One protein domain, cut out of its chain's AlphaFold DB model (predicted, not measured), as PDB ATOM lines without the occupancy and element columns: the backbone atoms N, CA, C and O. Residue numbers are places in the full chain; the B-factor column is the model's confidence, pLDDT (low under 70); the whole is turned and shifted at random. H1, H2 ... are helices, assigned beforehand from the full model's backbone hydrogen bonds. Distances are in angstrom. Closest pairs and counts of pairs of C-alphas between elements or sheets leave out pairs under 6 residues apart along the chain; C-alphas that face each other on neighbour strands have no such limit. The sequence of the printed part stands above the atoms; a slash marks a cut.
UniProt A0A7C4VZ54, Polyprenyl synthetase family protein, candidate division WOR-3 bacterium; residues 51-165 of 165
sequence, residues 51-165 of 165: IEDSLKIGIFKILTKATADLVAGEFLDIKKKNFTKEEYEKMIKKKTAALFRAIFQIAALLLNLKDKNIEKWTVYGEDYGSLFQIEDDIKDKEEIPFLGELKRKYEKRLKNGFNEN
ATOM      1  N   ILE A  51     141.515 131.865 159.570       95.50
ATOM      2  CA  ILE A  51     140.351 132.236 158.747       95.50
ATOM      3  C   ILE A  51     140.269 133.762 158.602       95.50
ATOM      4  O   ILE A  51     141.025 134.479 159.256       95.50
ATOM      5  N   GLU A  52     139.353 134.263 157.771       96.12
ATOM      6  CA  GLU A  52     139.111 135.706 157.648       96.12
ATOM      7  C   GLU A  52     138.704 136.335 158.990       96.12
ATOM      8  O   GLU A  52     137.904 135.774 159.743       96.12
ATOM      9  N   ASP A  53     139.210 137.534 159.280       96.31
ATOM     10  CA  ASP A  53     138.925 138.222 160.545       96.31
ATOM     11  C   ASP A  53     137.434 138.566 160.706       96.31
ATOM     12  O   ASP A  53     136.903 138.532 161.817       96.31
ATOM     13  N   SER A  54     136.725 138.813 159.599       95.44
ATOM     14  CA  SER A  54     135.265 138.983 159.564       95.44
ATOM     15  C   SER A  54     134.534 137.760 160.141       95.44
ATOM     16  O   SER A  54     133.636 137.909 160.975       95.44
ATOM     17  N   LEU A  55     134.960 136.551 159.757       95.19
ATOM     18  CA  LEU A  55     134.419 135.290 160.259       95.19
ATOM     19  C   LEU A  55     134.770 135.089 161.733       95.19
ATOM     20  O   LEU A  55     133.884 134.738 162.510       95.19
ATOM     21  N   LYS A  56     136.012 135.378 162.154       96.50
ATOM     22  CA  LYS A  56     136.396 135.303 163.580       96.50
ATOM     23  C   LYS A  56     135.518 136.197 164.443       96.50
ATOM     24  O   LYS A  56     135.012 135.746 165.466       96.50
ATOM     25  N   ILE A  57     135.292 137.444 164.021       96.94
ATOM     26  CA  ILE A  57     134.429 138.396 164.733       96.94
ATOM     27  C   ILE A  57     132.984 137.884 164.787       96.94
ATOM     28  O   ILE A  57     132.331 137.999 165.824       96.94
ATOM     29  N   GLY A  58     132.476 137.308 163.693       96.31
ATOM     30  CA  GLY A  58     131.147 136.695 163.661       96.31
ATOM     31  C   GLY A  58     131.013 135.536 164.653       96.31
ATOM     32  O   GLY A  58     130.093 135.529 165.471       96.31
ATOM     33  N   ILE A  59     131.974 134.609 164.651       96.94
ATOM     34  CA  ILE A  59     132.025 133.474 165.584       96.94
ATOM     35  C   ILE A  59     132.150 133.964 167.030       96.94
ATOM     36  O   ILE A  59     131.426 133.487 167.901       96.94
ATOM     37  N   PHE A  60     133.001 134.960 167.288       97.56
ATOM     38  CA  PHE A  60     133.168 135.561 168.610       97.56
ATOM     39  C   PHE A  60     131.848 136.128 169.146       97.56
ATOM     40  O   PHE A  60     131.477 135.860 170.289       97.56
ATOM     41  N   LYS A  61     131.093 136.862 168.318       97.44
ATOM     42  CA  LYS A  61     129.770 137.394 168.692       97.44
ATOM     43  C   LYS A  61     128.770 136.283 169.018       97.44
ATOM     44  O   LYS A  61     128.034 136.397 169.996       97.44
ATOM     45  N   ILE A  62     128.750 135.212 168.224       96.94
ATOM     46  CA  ILE A  62     127.866 134.061 168.451       96.94
ATOM     47  C   ILE A  62     128.222 133.358 169.770       96.94
ATOM     48  O   ILE A  62     127.346 133.151 170.612       96.94
ATOM     49  N   LEU A  63     129.503 133.035 169.978       97.06
ATOM     50  CA  LEU A  63     129.968 132.326 171.172       97.06
ATOM     51  C   LEU A  63     129.744 133.140 172.443       97.06
ATOM     52  O   LEU A  63     129.151 132.625 173.381       97.06
ATOM     53  N   THR A  64     130.137 134.416 172.463       97.00
ATOM     54  CA  THR A  64     129.957 135.276 173.647       97.00
ATOM     55  C   THR A  64     128.486 135.447 174.024       97.00
ATOM     56  O   THR A  64     128.139 135.426 175.208       97.00
ATOM     57  N   LYS A  65     127.586 135.552 173.035       97.56
ATOM     58  CA  LYS A  65     126.141 135.573 173.293       97.56
ATOM     59  C   LYS A  65     125.659 134.257 173.898       97.56
ATOM     60  O   LYS A  65     124.863 134.281 174.837       97.56
ATOM     61  N   ALA A  66     126.110 133.130 173.354       97.56
ATOM     62  CA  ALA A  66     125.706 131.809 173.811       97.56
ATOM     63  C   ALA A  66     126.228 131.491 175.214       97.56
ATOM     64  O   ALA A  66     125.477 130.964 176.024       97.56
ATOM     65  N   THR A  67     127.462 131.876 175.538       96.38
ATOM     66  CA  THR A  67     128.036 131.692 176.877       96.38
ATOM     67  C   THR A  67     127.340 132.578 177.908       96.38
ATOM     68  O   THR A  67     127.088 132.134 179.022       96.38
ATOM     69  N   ALA A  68     126.958 133.806 177.538       97.12
ATOM     70  CA  ALA A  68     126.145 134.662 178.403       97.12
ATOM     71  C   ALA A  68     124.738 134.083 178.635       97.12
ATOM     72  O   ALA A  68     124.216 134.151 179.748       97.12
ATOM     73  N   ASP A  69     124.117 133.508 177.598       97.75
ATOM     74  CA  ASP A  69     122.843 132.801 177.750       97.75
ATOM     75  C   ASP A  69     122.989 131.556 178.631       97.75
ATOM     76  O   ASP A  69     122.146 131.381 179.502       97.75
ATOM     77  N   LEU A  70     124.053 130.764 178.471       96.50
ATOM     78  CA  LEU A  70     124.335 129.591 179.303       96.50
ATOM     79  C   LEU A  70     124.384 129.964 180.782       96.50
ATOM     80  O   LEU A  70     123.611 129.422 181.562       96.50
ATOM     81  N   VAL A  71     125.200 130.957 181.155       95.00
ATOM     82  CA  VAL A  71     125.314 131.410 182.555       95.00
ATOM     83  C   VAL A  71     123.973 131.927 183.084       95.00
ATOM     84  O   VAL A  71     123.600 131.661 184.224       95.00
ATOM     85  N   ALA A  72     123.211 132.650 182.258       95.62
ATOM     86  CA  ALA A  72     121.877 133.100 182.643       95.62
ATOM     87  C   ALA A  72     120.889 131.933 182.818       95.62
ATOM     88  O   ALA A  72     119.985 132.035 183.640       95.62
ATOM     89  N   GLY A  73     121.029 130.862 182.036       95.38
ATOM     90  CA  GLY A  73     120.265 129.626 182.178       95.38
ATOM     91  C   GLY A  73     120.601 128.902 183.473       95.38
ATOM     92  O   GLY A  73     119.694 128.623 184.249       95.38
ATOM     93  N   GLU A  74     121.892 128.726 183.749       93.56
ATOM     94  CA  GLU A  74     122.406 128.128 184.986       93.56
ATOM     95  C   GLU A  74     121.870 128.850 186.225       93.56
ATOM     96  O   GLU A  74     121.364 128.252 187.169       93.56
ATOM     97  N   PHE A  75     121.868 130.181 186.186       93.56
ATOM     98  CA  PHE A  75     121.329 130.993 187.270       93.56
ATOM     99  C   PHE A  75     119.817 130.829 187.480       93.56
ATOM    100  O   PHE A  75     119.331 130.978 188.605       93.56
ATOM    101  N   LEU A  76     119.051 130.595 186.409       93.12
ATOM    102  CA  LEU A  76     117.619 130.304 186.520       93.12
ATOM    103  C   LEU A  76     117.384 128.924 187.134       93.12
ATOM    104  O   LEU A  76     116.400 128.765 187.855       93.12
ATOM    105  N   ASP A  77     118.283 127.984 186.858       91.19
ATOM    106  CA  ASP A  77     118.189 126.599 187.296       91.19
ATOM    107  C   ASP A  77     118.486 126.446 188.794       91.19
ATOM    108  O   ASP A  77     117.615 126.044 189.564       91.19
ATOM    109  N   ILE A  78     119.636 126.962 189.250       87.12
ATOM    110  CA  ILE A  78     120.070 126.931 190.664       87.12
ATOM    111  C   ILE A  78     118.988 127.464 191.621       87.12
ATOM    112  O   ILE A  78     118.854 127.036 192.769       87.12
ATOM    113  N   LYS A  79     118.206 128.452 191.176       74.56
ATOM    114  CA  LYS A  79     117.249 129.158 192.033       74.56
ATOM    115  C   LYS A  79     115.907 128.460 192.200       74.56
ATOM    116  O   LYS A  79     115.134 128.900 193.057       74.56
ATOM    117  N   LYS A  80     115.561 127.465 191.378       76.31
ATOM    118  CA  LYS A  80     114.156 127.082 191.220       76.31
ATOM    119  C   LYS A  80     113.950 125.577 191.126       76.31
ATOM    120  O   LYS A  80     114.417 124.929 190.213       76.31
ATOM    121  N   LYS A  81     113.149 125.047 192.055       71.69
ATOM    122  CA  LYS A  81     112.758 123.625 192.082       71.69
ATOM    123  C   LYS A  81     111.416 123.335 191.403       71.69
ATOM    124  O   LYS A  81     111.167 122.217 190.992       71.69
ATOM    125  N   ASN A  82     110.549 124.344 191.283       86.44
ATOM    126  CA  ASN A  82     109.203 124.205 190.718       86.44
ATOM    127  C   ASN A  82     109.027 125.195 189.569       86.44
ATOM    128  O   ASN A  82     108.707 126.365 189.798       86.44
ATOM    129  N   PHE A  83     109.264 124.743 188.342       91.69
ATOM    130  CA  PHE A  83     109.095 125.569 187.153       91.69
ATOM    131  C   PHE A  83     107.640 125.582 186.676       91.69
ATOM    132  O   PHE A  83     106.987 124.538 186.625       91.69
ATOM    133  N   THR A  84     107.143 126.741 186.229       95.06
ATOM    134  CA  THR A  84     106.078 126.719 185.217       95.06
ATOM    135  C   THR A  84     106.654 126.235 183.890       95.06
ATOM    136  O   THR A  84     107.866 126.261 183.657       95.06
ATOM    137  N   LYS A  85     105.779 125.832 182.971       95.50
ATOM    138  CA  LYS A  85     106.197 125.418 181.632       95.50
ATOM    139  C   LYS A  85     106.976 126.513 180.901       95.50
ATOM    140  O   LYS A  85     108.007 126.212 180.308       95.50
ATOM    141  N   GLU A  86     106.525 127.771 180.953       95.56
ATOM    142  CA  GLU A  86     107.249 128.859 180.281       95.56
ATOM    143  C   GLU A  86     108.623 129.111 180.903       95.56
ATOM    144  O   GLU A  86     109.582 129.410 180.192       95.56
ATOM    145  N   GLU A  87     108.731 128.997 182.226       95.44
ATOM    146  CA  GLU A  87     109.987 129.208 182.941       95.44
ATOM    147  C   GLU A  87     111.001 128.117 182.631       95.44
ATOM    148  O   GLU A  87     112.153 128.434 182.337       95.44
ATOM    149  N   TYR A  88     110.560 126.859 182.626       96.19
ATOM    150  CA  TYR A  88     111.396 125.731 182.240       96.19
ATOM    151  C   TYR A  88     111.855 125.855 180.784       96.19
ATOM    152  O   TYR A  88     113.049 125.784 180.508       96.19
ATOM    153  N   GLU A  89     110.940 126.143 179.846       96.44
ATOM    154  CA  GLU A  89     111.318 126.352 178.442       96.44
ATOM    155  C   GLU A  89     112.332 127.499 178.289       96.44
ATOM    156  O   GLU A  89     113.269 127.403 177.498       96.44
ATOM    157  N   LYS A  90     112.181 128.587 179.054       96.62
ATOM    158  CA  LYS A  90     113.145 129.696 179.061       96.62
ATOM    159  C   LYS A  90     114.502 129.278 179.633       96.62
ATOM    160  O   LYS A  90     115.521 129.734 179.112       96.62
ATOM    161  N   MET A  91     114.511 128.466 180.687       96.62
ATOM    162  CA  MET A  91     115.722 127.947 181.318       96.62
ATOM    163  C   MET A  91     116.489 127.052 180.337       96.62
ATOM    164  O   MET A  91     117.613 127.403 179.980       96.62
ATOM    165  N   ILE A  92     115.871 126.000 179.785       97.00
ATOM    166  CA  ILE A  92     116.569 125.043 178.901       97.00
ATOM    167  C   ILE A  92     117.074 125.697 177.610       97.00
ATOM    168  O   ILE A  92     118.157 125.369 177.121       97.00
ATOM    169  N   LYS A  93     116.332 126.686 177.082       97.44
ATOM    170  CA  LYS A  93     116.749 127.461 175.902       97.44
ATOM    171  C   LYS A  93     118.045 128.231 176.138       97.44
ATOM    172  O   LYS A  93     118.786 128.518 175.201       97.44
ATOM    173  N   LYS A  94     118.287 128.606 177.392       97.12
ATOM    174  CA  LYS A  94     119.455 129.361 177.827       97.12
ATOM    175  C   LYS A  94     120.586 128.442 178.270       97.12
ATOM    176  O   LYS A  94     121.657 128.542 177.686       97.12
ATOM    177  N   LYS A  95     120.328 127.542 179.223       94.62
ATOM    178  CA  LYS A  95     121.323 126.648 179.834       94.62
ATOM    179  C   LYS A  95     121.974 125.750 178.781       94.62
ATOM    180  O   LYS A  95     123.184 125.785 178.591       94.62
ATOM    181  N   THR A  96     121.150 125.060 177.996       95.12
ATOM    182  CA  THR A  96     121.628 123.979 177.120       95.12
ATOM    183  C   THR A  96     121.500 124.336 175.649       95.12
ATOM    184  O   THR A  96     122.452 124.206 174.875       95.12
ATOM    185  N   ALA A  97     120.345 124.859 175.232       97.44
ATOM    186  CA  ALA A  97     120.098 125.097 173.816       97.44
ATOM    187  C   ALA A  97     120.933 126.234 173.214       97.44
ATOM    188  O   ALA A  97     121.158 126.246 172.004       97.44
ATOM    189  N   ALA A  98     121.427 127.172 174.029       97.81
ATOM    190  CA  ALA A  98     122.208 128.306 173.547       97.81
ATOM    191  C   ALA A  98     123.509 127.876 172.852       97.81
ATOM    192  O   ALA A  98     123.845 128.433 171.805       97.81
ATOM    193  N   LEU A  99     124.215 126.873 173.393       97.31
ATOM    194  CA  LEU A  99     125.434 126.345 172.772       97.31
ATOM    195  C   LEU A  99     125.132 125.507 171.528       97.31
ATOM    196  O   LEU A  99     125.840 125.640 170.532       97.31
ATOM    197  N   PHE A 100     124.059 124.710 171.527       97.81
ATOM    198  CA  PHE A 100     123.630 124.012 170.311       97.81
ATOM    199  C   PHE A 100     123.298 125.008 169.201       97.81
ATOM    200  O   PHE A 100     123.872 124.932 168.116       97.81
ATOM    201  N   ARG A 101     122.461 126.012 169.488       97.44
ATOM    202  CA  ARG A 101     122.157 127.120 168.572       97.44
ATOM    203  C   ARG A 101     123.428 127.774 168.028       97.44
ATOM    204  O   ARG A 101     123.529 127.979 166.821       97.44
ATOM    205  N   ALA A 102     124.405 128.053 168.890       97.25
ATOM    206  CA  ALA A 102     125.679 128.643 168.487       97.25
ATOM    207  C   ALA A 102     126.442 127.776 167.481       97.25
ATOM    208  O   ALA A 102     126.931 128.303 166.486       97.25
ATOM    209  N   ILE A 103     126.507 126.458 167.694       96.50
ATOM    210  CA  ILE A 103     127.180 125.528 166.774       96.50
ATOM    211  C   ILE A 103     126.553 125.605 165.377       96.50
ATOM    212  O   ILE A 103     127.273 125.736 164.384       96.50
ATOM    213  N   PHE A 104     125.221 125.591 165.285       95.69
ATOM    214  CA  PHE A 104     124.527 125.694 163.999       95.69
ATOM    215  C   PHE A 104     124.696 127.073 163.342       95.69
ATOM    216  O   PHE A 104     124.894 127.150 162.129       95.69
ATOM    217  N   GLN A 105     124.688 128.158 164.123       95.44
ATOM    218  CA  GLN A 105     124.967 129.509 163.624       95.44
ATOM    219  C   GLN A 105     126.393 129.644 163.079       95.44
ATOM    220  O   GLN A 105     126.589 130.203 162.003       95.44
ATOM    221  N   ILE A 106     127.381 129.096 163.790       95.44
ATOM    222  CA  ILE A 106     128.786 129.090 163.367       95.44
ATOM    223  C   ILE A 106     128.947 128.281 162.079       95.44
ATOM    224  O   ILE A 106     129.591 128.752 161.145       95.44
ATOM    225  N   ALA A 107     128.329 127.101 161.989       94.62
ATOM    226  CA  ALA A 107     128.366 126.290 160.775       94.62
ATOM    227  C   ALA A 107     127.741 127.027 159.578       94.62
ATOM    228  O   ALA A 107     128.331 127.066 158.499       94.62
ATOM    229  N   ALA A 108     126.582 127.662 159.768       92.88
ATOM    230  CA  ALA A 108     125.918 128.433 158.721       92.88
ATOM    231  C   ALA A 108     126.753 129.641 158.260       92.88
ATOM    232  O   ALA A 108     126.816 129.916 157.061       92.88
ATOM    233  N   LEU A 109     127.425 130.320 159.197       92.56
ATOM    234  CA  LEU A 109     128.344 131.424 158.919       92.56
ATOM    235  C   LEU A 109     129.564 130.954 158.109       92.56
ATOM    236  O   LEU A 109     129.896 131.565 157.098       92.56
ATOM    237  N   LEU A 110     130.202 129.853 158.515       92.75
ATOM    238  CA  LEU A 110     131.367 129.284 157.823       92.75
ATOM    239  C   LEU A 110     131.036 128.784 156.409       92.75
ATOM    240  O   LEU A 110     131.882 128.845 155.522       92.75
ATOM    241  N   LEU A 111     129.808 128.312 156.190       92.06
ATOM    242  CA  LEU A 111     129.306 127.890 154.878       92.06
ATOM    243  C   LEU A 111     128.776 129.054 154.022       92.06
ATOM    244  O   LEU A 111     128.291 128.815 152.916       92.06
ATOM    245  N   ASN A 112     128.846 130.293 154.524       87.81
ATOM    246  CA  ASN A 112     128.340 131.496 153.863       87.81
ATOM    247  C   ASN A 112     126.885 131.338 153.371       87.81
ATOM    248  O   ASN A 112     126.530 131.689 152.240       87.81
ATOM    249  N   LEU A 113     126.034 130.734 154.207       86.69
ATOM    250  CA  LEU A 113     124.621 130.566 153.882       86.69
ATOM    251  C   LEU A 113     123.907 131.926 153.893       86.69
ATOM    252  O   LEU A 113     124.208 132.793 154.704       86.69
ATOM    253  N   LYS A 114     122.909 132.100 153.021       80.81
ATOM    254  CA  LYS A 114     122.052 133.301 153.016       80.81
ATOM    255  C   LYS A 114     121.260 133.422 154.327       80.81
ATOM    256  O   LYS A 114     120.881 132.402 154.899       80.81
ATOM    257  N   ASP A 115     120.886 134.642 154.713       75.12
ATOM    258  CA  ASP A 115     120.197 134.960 155.980       75.12
ATOM    259  C   ASP A 115     119.008 134.044 156.317       75.12
ATOM    260  O   ASP A 115     118.899 133.544 157.435       75.12
ATOM    261  N   LYS A 116     118.144 133.743 155.335       70.06
ATOM    262  CA  LYS A 116     116.984 132.849 155.533       70.06
ATOM    263  C   LYS A 116     117.380 131.433 155.973       70.06
ATOM    264  O   LYS A 116     116.636 130.789 156.705       70.06
ATOM    265  N   ASN A 117     118.546 130.952 155.547       78.25
ATOM    266  CA  ASN A 117     119.065 129.650 155.952       78.25
ATOM    267  C   ASN A 117     119.720 129.721 157.337       78.25
ATOM    268  O   ASN A 117     119.590 128.771 158.102       78.25
ATOM    269  N   ILE A 118     120.370 130.836 157.689       82.81
ATOM    270  CA  ILE A 118     120.960 131.036 159.023       82.81
ATOM    271  C   ILE A 118     119.872 130.977 160.100       82.81
ATOM    272  O   ILE A 118     120.047 130.286 161.103       82.81
ATOM    273  N   GLU A 119     118.730 131.633 159.882       88.50
ATOM    274  CA  GLU A 119     117.615 131.598 160.838       88.50
ATOM    275  C   GLU A 119     117.039 130.182 160.982       88.50
ATOM    276  O   GLU A 119     116.842 129.697 162.095       88.50
ATOM    277  N   LYS A 120     116.864 129.463 159.865       90.44
ATOM    278  CA  LYS A 120     116.405 128.064 159.870       90.44
ATOM    279  C   LYS A 120     117.313 127.171 160.725       90.44
ATOM    280  O   LYS A 120     116.824 126.417 161.564       90.44
ATOM    281  N   TRP A 121     118.631 127.288 160.558       91.69
ATOM    282  CA  TRP A 121     119.612 126.536 161.350       91.69
ATOM    283  C   TRP A 121     119.694 127.004 162.806       91.69
ATOM    284  O   TRP A 121     119.915 126.187 163.697       91.69
ATOM    285  N   THR A 122     119.455 128.290 163.065       93.06
ATOM    286  CA  THR A 122     119.370 128.854 164.420       93.06
ATOM    287  C   THR A 122     118.214 128.225 165.196       93.06
ATOM    288  O   THR A 122     118.422 127.691 166.286       93.06
ATOM    289  N   VAL A 123     117.010 128.228 164.612       94.00
ATOM    290  CA  VAL A 123     115.817 127.617 165.216       94.00
ATOM    291  C   VAL A 123     116.015 126.117 165.399       94.00
ATOM    292  O   VAL A 123     115.697 125.586 166.460       94.00
ATOM    293  N   TYR A 124     116.588 125.442 164.399       94.69
ATOM    294  CA  TYR A 124     116.879 124.017 164.493       94.69
ATOM    295  C   TYR A 124     117.821 123.693 165.660       94.69
ATOM    296  O   TYR A 124     117.533 122.798 166.451       94.69
ATOM    297  N   GLY A 125     118.917 124.441 165.803       96.12
ATOM    298  CA  GLY A 125     119.871 124.245 166.891       96.12
ATOM    299  C   GLY A 125     119.276 124.496 168.273       96.12
ATOM    300  O   GLY A 125     119.538 123.729 169.199       96.12
ATOM    301  N   GLU A 126     118.438 125.525 168.409       97.31
ATOM    302  CA  GLU A 126     117.723 125.787 169.662       97.31
ATOM    303  C   GLU A 126     116.725 124.665 169.990       97.31
ATOM    304  O   GLU A 126     116.659 124.201 171.129       97.31
ATOM    305  N   ASP A 127     115.971 124.182 169.004       97.25
ATOM    306  CA  ASP A 127     115.000 123.107 169.215       97.25
ATOM    307  C   ASP A 127     115.683 121.774 169.532       97.25
ATOM    308  O   ASP A 127     115.215 121.039 170.402       97.25
ATOM    309  N   TYR A 128     116.810 121.490 168.875       97.38
ATOM    310  CA  TYR A 128     117.608 120.294 169.125       97.38
ATOM    311  C   TYR A 128     118.178 120.313 170.543       97.38
ATOM    312  O   TYR A 128     118.015 119.349 171.285       97.38
ATOM    313  N   GLY A 129     118.800 121.424 170.948       97.56
ATOM    314  CA  GLY A 129     119.352 121.550 172.295       97.56
ATOM    315  C   GLY A 129     118.283 121.559 173.391       97.56
ATOM    316  O   GLY A 129     118.511 121.014 174.466       97.56
ATOM    317  N   SER A 130     117.096 122.107 173.111       98.06
ATOM    318  CA  SER A 130     115.959 122.042 174.040       98.06
ATOM    319  C   SER A 130     115.460 120.606 174.205       98.06
ATOM    320  O   SER A 130     115.242 120.158 175.326       98.06
ATOM    321  N   LEU A 131     115.314 119.861 173.100       97.94
ATOM    322  CA  LEU A 131     114.944 118.447 173.156       97.94
ATOM    323  C   LEU A 131     115.999 117.624 173.900       97.94
ATOM    324  O   LEU A 131     115.629 116.774 174.700       97.94
ATOM    325  N   PHE A 132     117.284 117.902 173.668       97.50
ATOM    326  CA  PHE A 132     118.385 117.232 174.354       97.50
ATOM    327  C   PHE A 132     118.264 117.364 175.879       97.50
ATOM    328  O   PHE A 132     118.307 116.343 176.557       97.50
ATOM    329  N   GLN A 133     118.025 118.575 176.404       96.38
ATOM    330  CA  GLN A 133     117.838 118.773 177.848       96.38
ATOM    331  C   GLN A 133     116.591 118.059 178.375       96.38
ATOM    332  O   GLN A 133     116.648 117.396 179.400       96.38
ATOM    333  N   ILE A 134     115.470 118.133 177.650       97.38
ATOM    334  CA  ILE A 134     114.236 117.438 178.048       97.38
ATOM    335  C   ILE A 134     114.461 115.923 178.135       97.38
ATOM    336  O   ILE A 134     113.897 115.259 179.001       97.38
ATOM    337  N   GLU A 135     115.241 115.344 177.219       96.81
ATOM    338  CA  GLU A 135     115.574 113.923 177.282       96.81
ATOM    339  C   GLU A 135     116.514 113.572 178.434       96.81
ATOM    340  O   GLU A 135     116.420 112.451 178.932       96.81
ATOM    341  N   ASP A 136     117.400 114.488 178.825       93.81
ATOM    342  CA  ASP A 136     118.285 114.345 179.985       93.81
ATOM    343  C   ASP A 136     117.459 114.326 181.277       93.81
ATOM    344  O   ASP A 136     117.426 113.308 181.959       93.81
ATOM    345  N   ASP A 137     116.620 115.342 181.494       94.12
ATOM    346  CA  ASP A 137     115.755 115.448 182.678       94.12
ATOM    347  C   ASP A 137     114.796 114.244 182.811       94.12
ATOM    348  O   ASP A 137     114.523 113.752 183.905       94.12
ATOM    349  N   ILE A 138     114.296 113.701 181.689       95.06
ATOM    350  CA  ILE A 138     113.493 112.464 181.696       95.06
ATOM    351  C   ILE A 138     114.329 111.250 182.137       95.06
ATOM    352  O   ILE A 138     113.808 110.382 182.842       95.06
ATOM    353  N   LYS A 139     115.588 111.138 181.693       92.31
ATOM    354  CA  LYS A 139     116.485 110.030 182.077       92.31
ATOM    355  C   LYS A 139     116.892 110.130 183.542       92.31
ATOM    356  O   LYS A 139     116.938 109.093 184.209       92.31
ATOM    357  N   ASP A 140     117.091 111.350 184.023       89.25
ATOM    358  CA  ASP A 140     117.440 111.661 185.409       89.25
ATOM    359  C   ASP A 140     116.229 111.585 186.352       89.25
ATOM    360  O   ASP A 140     116.380 111.575 187.571       89.25
ATOM    361  N   LYS A 141     115.033 111.357 185.787       91.44
ATOM    362  CA  LYS A 141     113.757 111.174 186.497       91.44
ATOM    363  C   LYS A 141     113.331 112.419 187.272       91.44
ATOM    364  O   LYS A 141     112.712 112.301 188.328       91.44
ATOM    365  N   GLU A 142     113.602 113.590 186.709       89.00
ATOM    366  CA  GLU A 142     113.124 114.862 187.236       89.00
ATOM    367  C   GLU A 142     111.590 114.886 187.320       89.00
ATOM    368  O   GLU A 142     110.873 114.512 186.384       89.00
ATOM    369  N   GLU A 143     111.061 115.366 188.446       90.38
ATOM    370  CA  GLU A 143     109.619 115.409 188.723       90.38
ATOM    371  C   GLU A 143     108.940 116.635 188.081       90.38
ATOM    372  O   GLU A 143     108.208 117.389 188.720       90.38
ATOM    373  N   ILE A 144     109.164 116.845 186.780       91.88
ATOM    374  CA  ILE A 144     108.612 117.972 186.020       91.88
ATOM    375  C   ILE A 144     107.393 117.495 185.195       91.88
ATOM    376  O   ILE A 144     107.549 116.780 184.196       91.88
ATOM    377  N   PRO A 145     106.149 117.902 185.534       93.31
ATOM    378  CA  PRO A 145     104.929 117.268 185.007       93.31
ATOM    379  C   PRO A 145     104.729 117.358 183.487       93.31
ATOM    380  O   PRO A 145     103.993 116.567 182.898       93.31
ATOM    381  N   PHE A 146     105.346 118.347 182.839       95.56
ATOM    382  CA  PHE A 146     105.122 118.674 181.429       95.56
ATOM    383  C   PHE A 146     106.257 118.226 180.489       95.56
ATOM    384  O   PHE A 146     106.175 118.499 179.288       95.56
ATOM    385  N   LEU A 147     107.279 117.500 180.971       95.88
ATOM    386  CA  LEU A 147     108.408 117.043 180.137       95.88
ATOM    387  C   LEU A 147     107.952 116.231 178.923       95.88
ATOM    388  O   LEU A 147     108.361 116.503 177.796       95.88
ATOM    389  N   GLY A 148     107.036 115.278 179.118       96.56
ATOM    390  CA  GLY A 148     106.520 114.455 178.021       96.56
ATOM    391  C   GLY A 148     105.746 115.261 176.969       96.56
ATOM    392  O   GLY A 148     105.757 114.915 175.786       96.56
ATOM    393  N   GLU A 149     105.084 116.347 177.375       97.00
ATOM    394  CA  GLU A 149     104.401 117.257 176.453       97.00
ATOM    395  C   GLU A 149     105.406 118.083 175.642       97.00
ATOM    396  O   GLU A 149     105.301 118.156 174.414       97.00
ATOM    397  N   LEU A 150     106.409 118.654 176.316       97.19
ATOM    398  CA  LEU A 150     107.472 119.422 175.673       97.19
ATOM    399  C   LEU A 150     108.298 118.559 174.721       97.19
ATOM    400  O   LEU A 150     108.548 118.988 173.596       97.19
ATOM    401  N   LYS A 151     108.628 117.321 175.099       97.81
ATOM    402  CA  LYS A 151     109.310 116.364 174.221       97.81
ATOM    403  C   LYS A 151     108.592 116.237 172.875       97.81
ATOM    404  O   LYS A 151     109.178 116.516 171.831       97.81
ATOM    405  N   ARG A 152     107.289 115.927 172.893       97.50
ATOM    406  CA  ARG A 152     106.476 115.799 171.667       97.50
ATOM    407  C   ARG A 152     106.421 117.098 170.859       97.50
ATOM    408  O   ARG A 152     106.447 117.058 169.628       97.50
ATOM    409  N   LYS A 153     106.336 118.252 171.535       96.31
ATOM    410  CA  LYS A 153     106.363 119.576 170.894       96.31
ATOM    411  C   LYS A 153     107.662 119.769 170.107       96.31
ATOM    412  O   LYS A 153     107.595 120.091 168.920       96.31
ATOM    413  N   TYR A 154     108.819 119.561 170.734       96.38
ATOM    414  CA  TYR A 154     110.122 119.771 170.094       96.38
ATOM    415  C   TYR A 154     110.427 118.713 169.023       96.38
ATOM    416  O   TYR A 154     110.874 119.076 167.938       96.38
ATOM    417  N   GLU A 155     110.064 117.443 169.229       96.44
ATOM    418  CA  GLU A 155     110.149 116.408 168.185       96.44
ATOM    419  C   GLU A 155     109.351 116.784 166.928       96.44
ATOM    420  O   GLU A 155     109.835 116.629 165.805       96.44
ATOM    421  N   LYS A 156     108.126 117.307 167.092       95.69
ATOM    422  CA  LYS A 156     107.300 117.757 165.962       95.69
ATOM    423  C   LYS A 156     107.936 118.943 165.235       95.69
ATOM    424  O   LYS A 156     107.935 118.964 164.007       95.69
ATOM    425  N   ARG A 157     108.486 119.915 165.973       94.50
ATOM    426  CA  ARG A 157     109.177 121.076 165.386       94.50
ATOM    427  C   ARG A 157     110.402 120.651 164.577       94.50
ATOM    428  O   ARG A 157     110.532 121.078 163.435       94.50
ATOM    429  N   LEU A 158     111.221 119.743 165.110       93.69
ATOM    430  CA  LEU A 158     112.402 119.215 164.419       93.69
ATOM    431  C   LEU A 158     112.041 118.415 163.160       93.69
ATOM    432  O   LEU A 158     112.716 118.552 162.143       93.69
ATOM    433  N   LYS A 159     110.958 117.624 163.194       90.75
ATOM    434  CA  LYS A 159     110.454 116.912 162.004       90.75
ATOM    435  C   LYS A 159     109.952 117.876 160.928       90.75
ATOM    436  O   LYS A 159     110.238 117.681 159.752       90.75
ATOM    437  N   ASN A 160     109.216 118.915 161.318       85.94
ATOM    438  CA  ASN A 160     108.623 119.860 160.373       85.94
ATOM    439  C   ASN A 160     109.645 120.850 159.798       85.94
ATOM    440  O   ASN A 160     109.531 121.220 158.634       85.94
ATOM    441  N   GLY A 161     110.662 121.235 160.575       71.06
ATOM    442  CA  GLY A 161     111.672 122.216 160.170       71.06
ATOM    443  C   GLY A 161     112.476 121.835 158.921       71.06
ATOM    444  O   GLY A 161     113.023 122.716 158.267       71.06
ATOM    445  N   PHE A 162     112.523 120.554 158.539       62.78
ATOM    446  CA  PHE A 162     113.181 120.096 157.307       62.78
ATOM    447  C   PHE A 162     112.233 119.786 156.145       62.78
ATOM    448  O   PHE A 162     112.709 119.654 155.021       62.78
ATOM    449  N   ASN A 163     110.923 119.700 156.387       56.31
ATOM    450  CA  ASN A 163     109.944 119.294 155.372       56.31
ATOM    451  C   ASN A 163     109.389 120.464 154.544       56.31
ATOM    452  O   ASN A 163     108.607 120.241 153.627       56.31
ATOM    453  N   GLU A 164     109.793 121.700 154.840       45.97
ATOM    454  CA  GLU A 164     109.556 122.850 153.966       45.97
ATOM    455  C   GLU A 164     110.725 122.975 152.975       45.97
ATOM    456  O   GLU A 164     111.705 123.677 153.248       45.97
ATOM    457  N   ASN A 165     110.627 122.229 151.869       39.19
ATOM    458  CA  ASN A 165     111.367 122.403 150.615       39.19
ATOM    459  C   ASN A 165     110.406 122.175 149.445       39.19
ATOM    460  O   ASN A 165     109.792 121.086 149.409       39.19
TER     461      ASN A 165
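What this domain is: This is residues 51 to 165 of the 165 residues of the protein "Polyprenyl synthetase family protein" of candidate division WOR-3 bacterium (UniProt A0A7C4VZ54). Four helices, H1, H3, H4 and H5, lie side by side in a row that makes a slab, neighbours running opposite ways, and the short H2 is set aslant at one end of H3, packing on H1 and H4. The printed part has 115 residues with five named helices, H1 to H5 along the chain, and no named strand: all helix. It is compact, with a radius of gyration of the C-alphas of 15.2 A and spans of 47 by 34 by 21 A.

How they stand to each other: H1, residues 53 to 78, touches H2, residues 85 to 95, with residues 66 to 77 alone; the closest C-alphas, Gly 73 and Lys 95, are 3.9 A apart, at a steep tilt of 46 degrees, opposite ways. H1 touches H3, residues 97 to 110, at a shallow tilt of 7 degrees, opposite ways; the closest C-alphas, Ala 66 and Ala 98, are 5.0 A apart. H4, residues 115 to 140, is the hub, touching three helices. H3 and H4 form a helical hairpin at 31 degrees, closest at the C-alphas of Ala 97 and Gly 129, 3.9 A. With residues 126 to 133 alone H4 touches H2, only just about perpendicular at 73 degrees; the closest C-alphas, Ile 92 and Ser 130, are 5.7 A apart. H4 and H5, residues 147 to 160, form a helical hairpin at 29 degrees, closest at the C-alphas of Leu 131 and Tyr 154, 5.9 A. H1 is apart from H4 and H5. In H1, H2, H3, H4 and H5 every O i to N i+4 pair is within hydrogen-bond range.

Where its parts are: H1 begins at C-alpha 53 (138.925, 138.222, 160.545) and is 37.3 A long. H2 is 15.3 A long, H3 20.0 A and H4 37.6 A. H5, 20.0 A, ends at C-alpha 160 (108.623, 119.860, 160.373).

The domain as a whole: The C-alphas farthest apart, Glu 52 and Pro 145, are 47.5 A apart. The printed part has no cut, and no link is long. Residues 162 to 165 are under pLDDT 70.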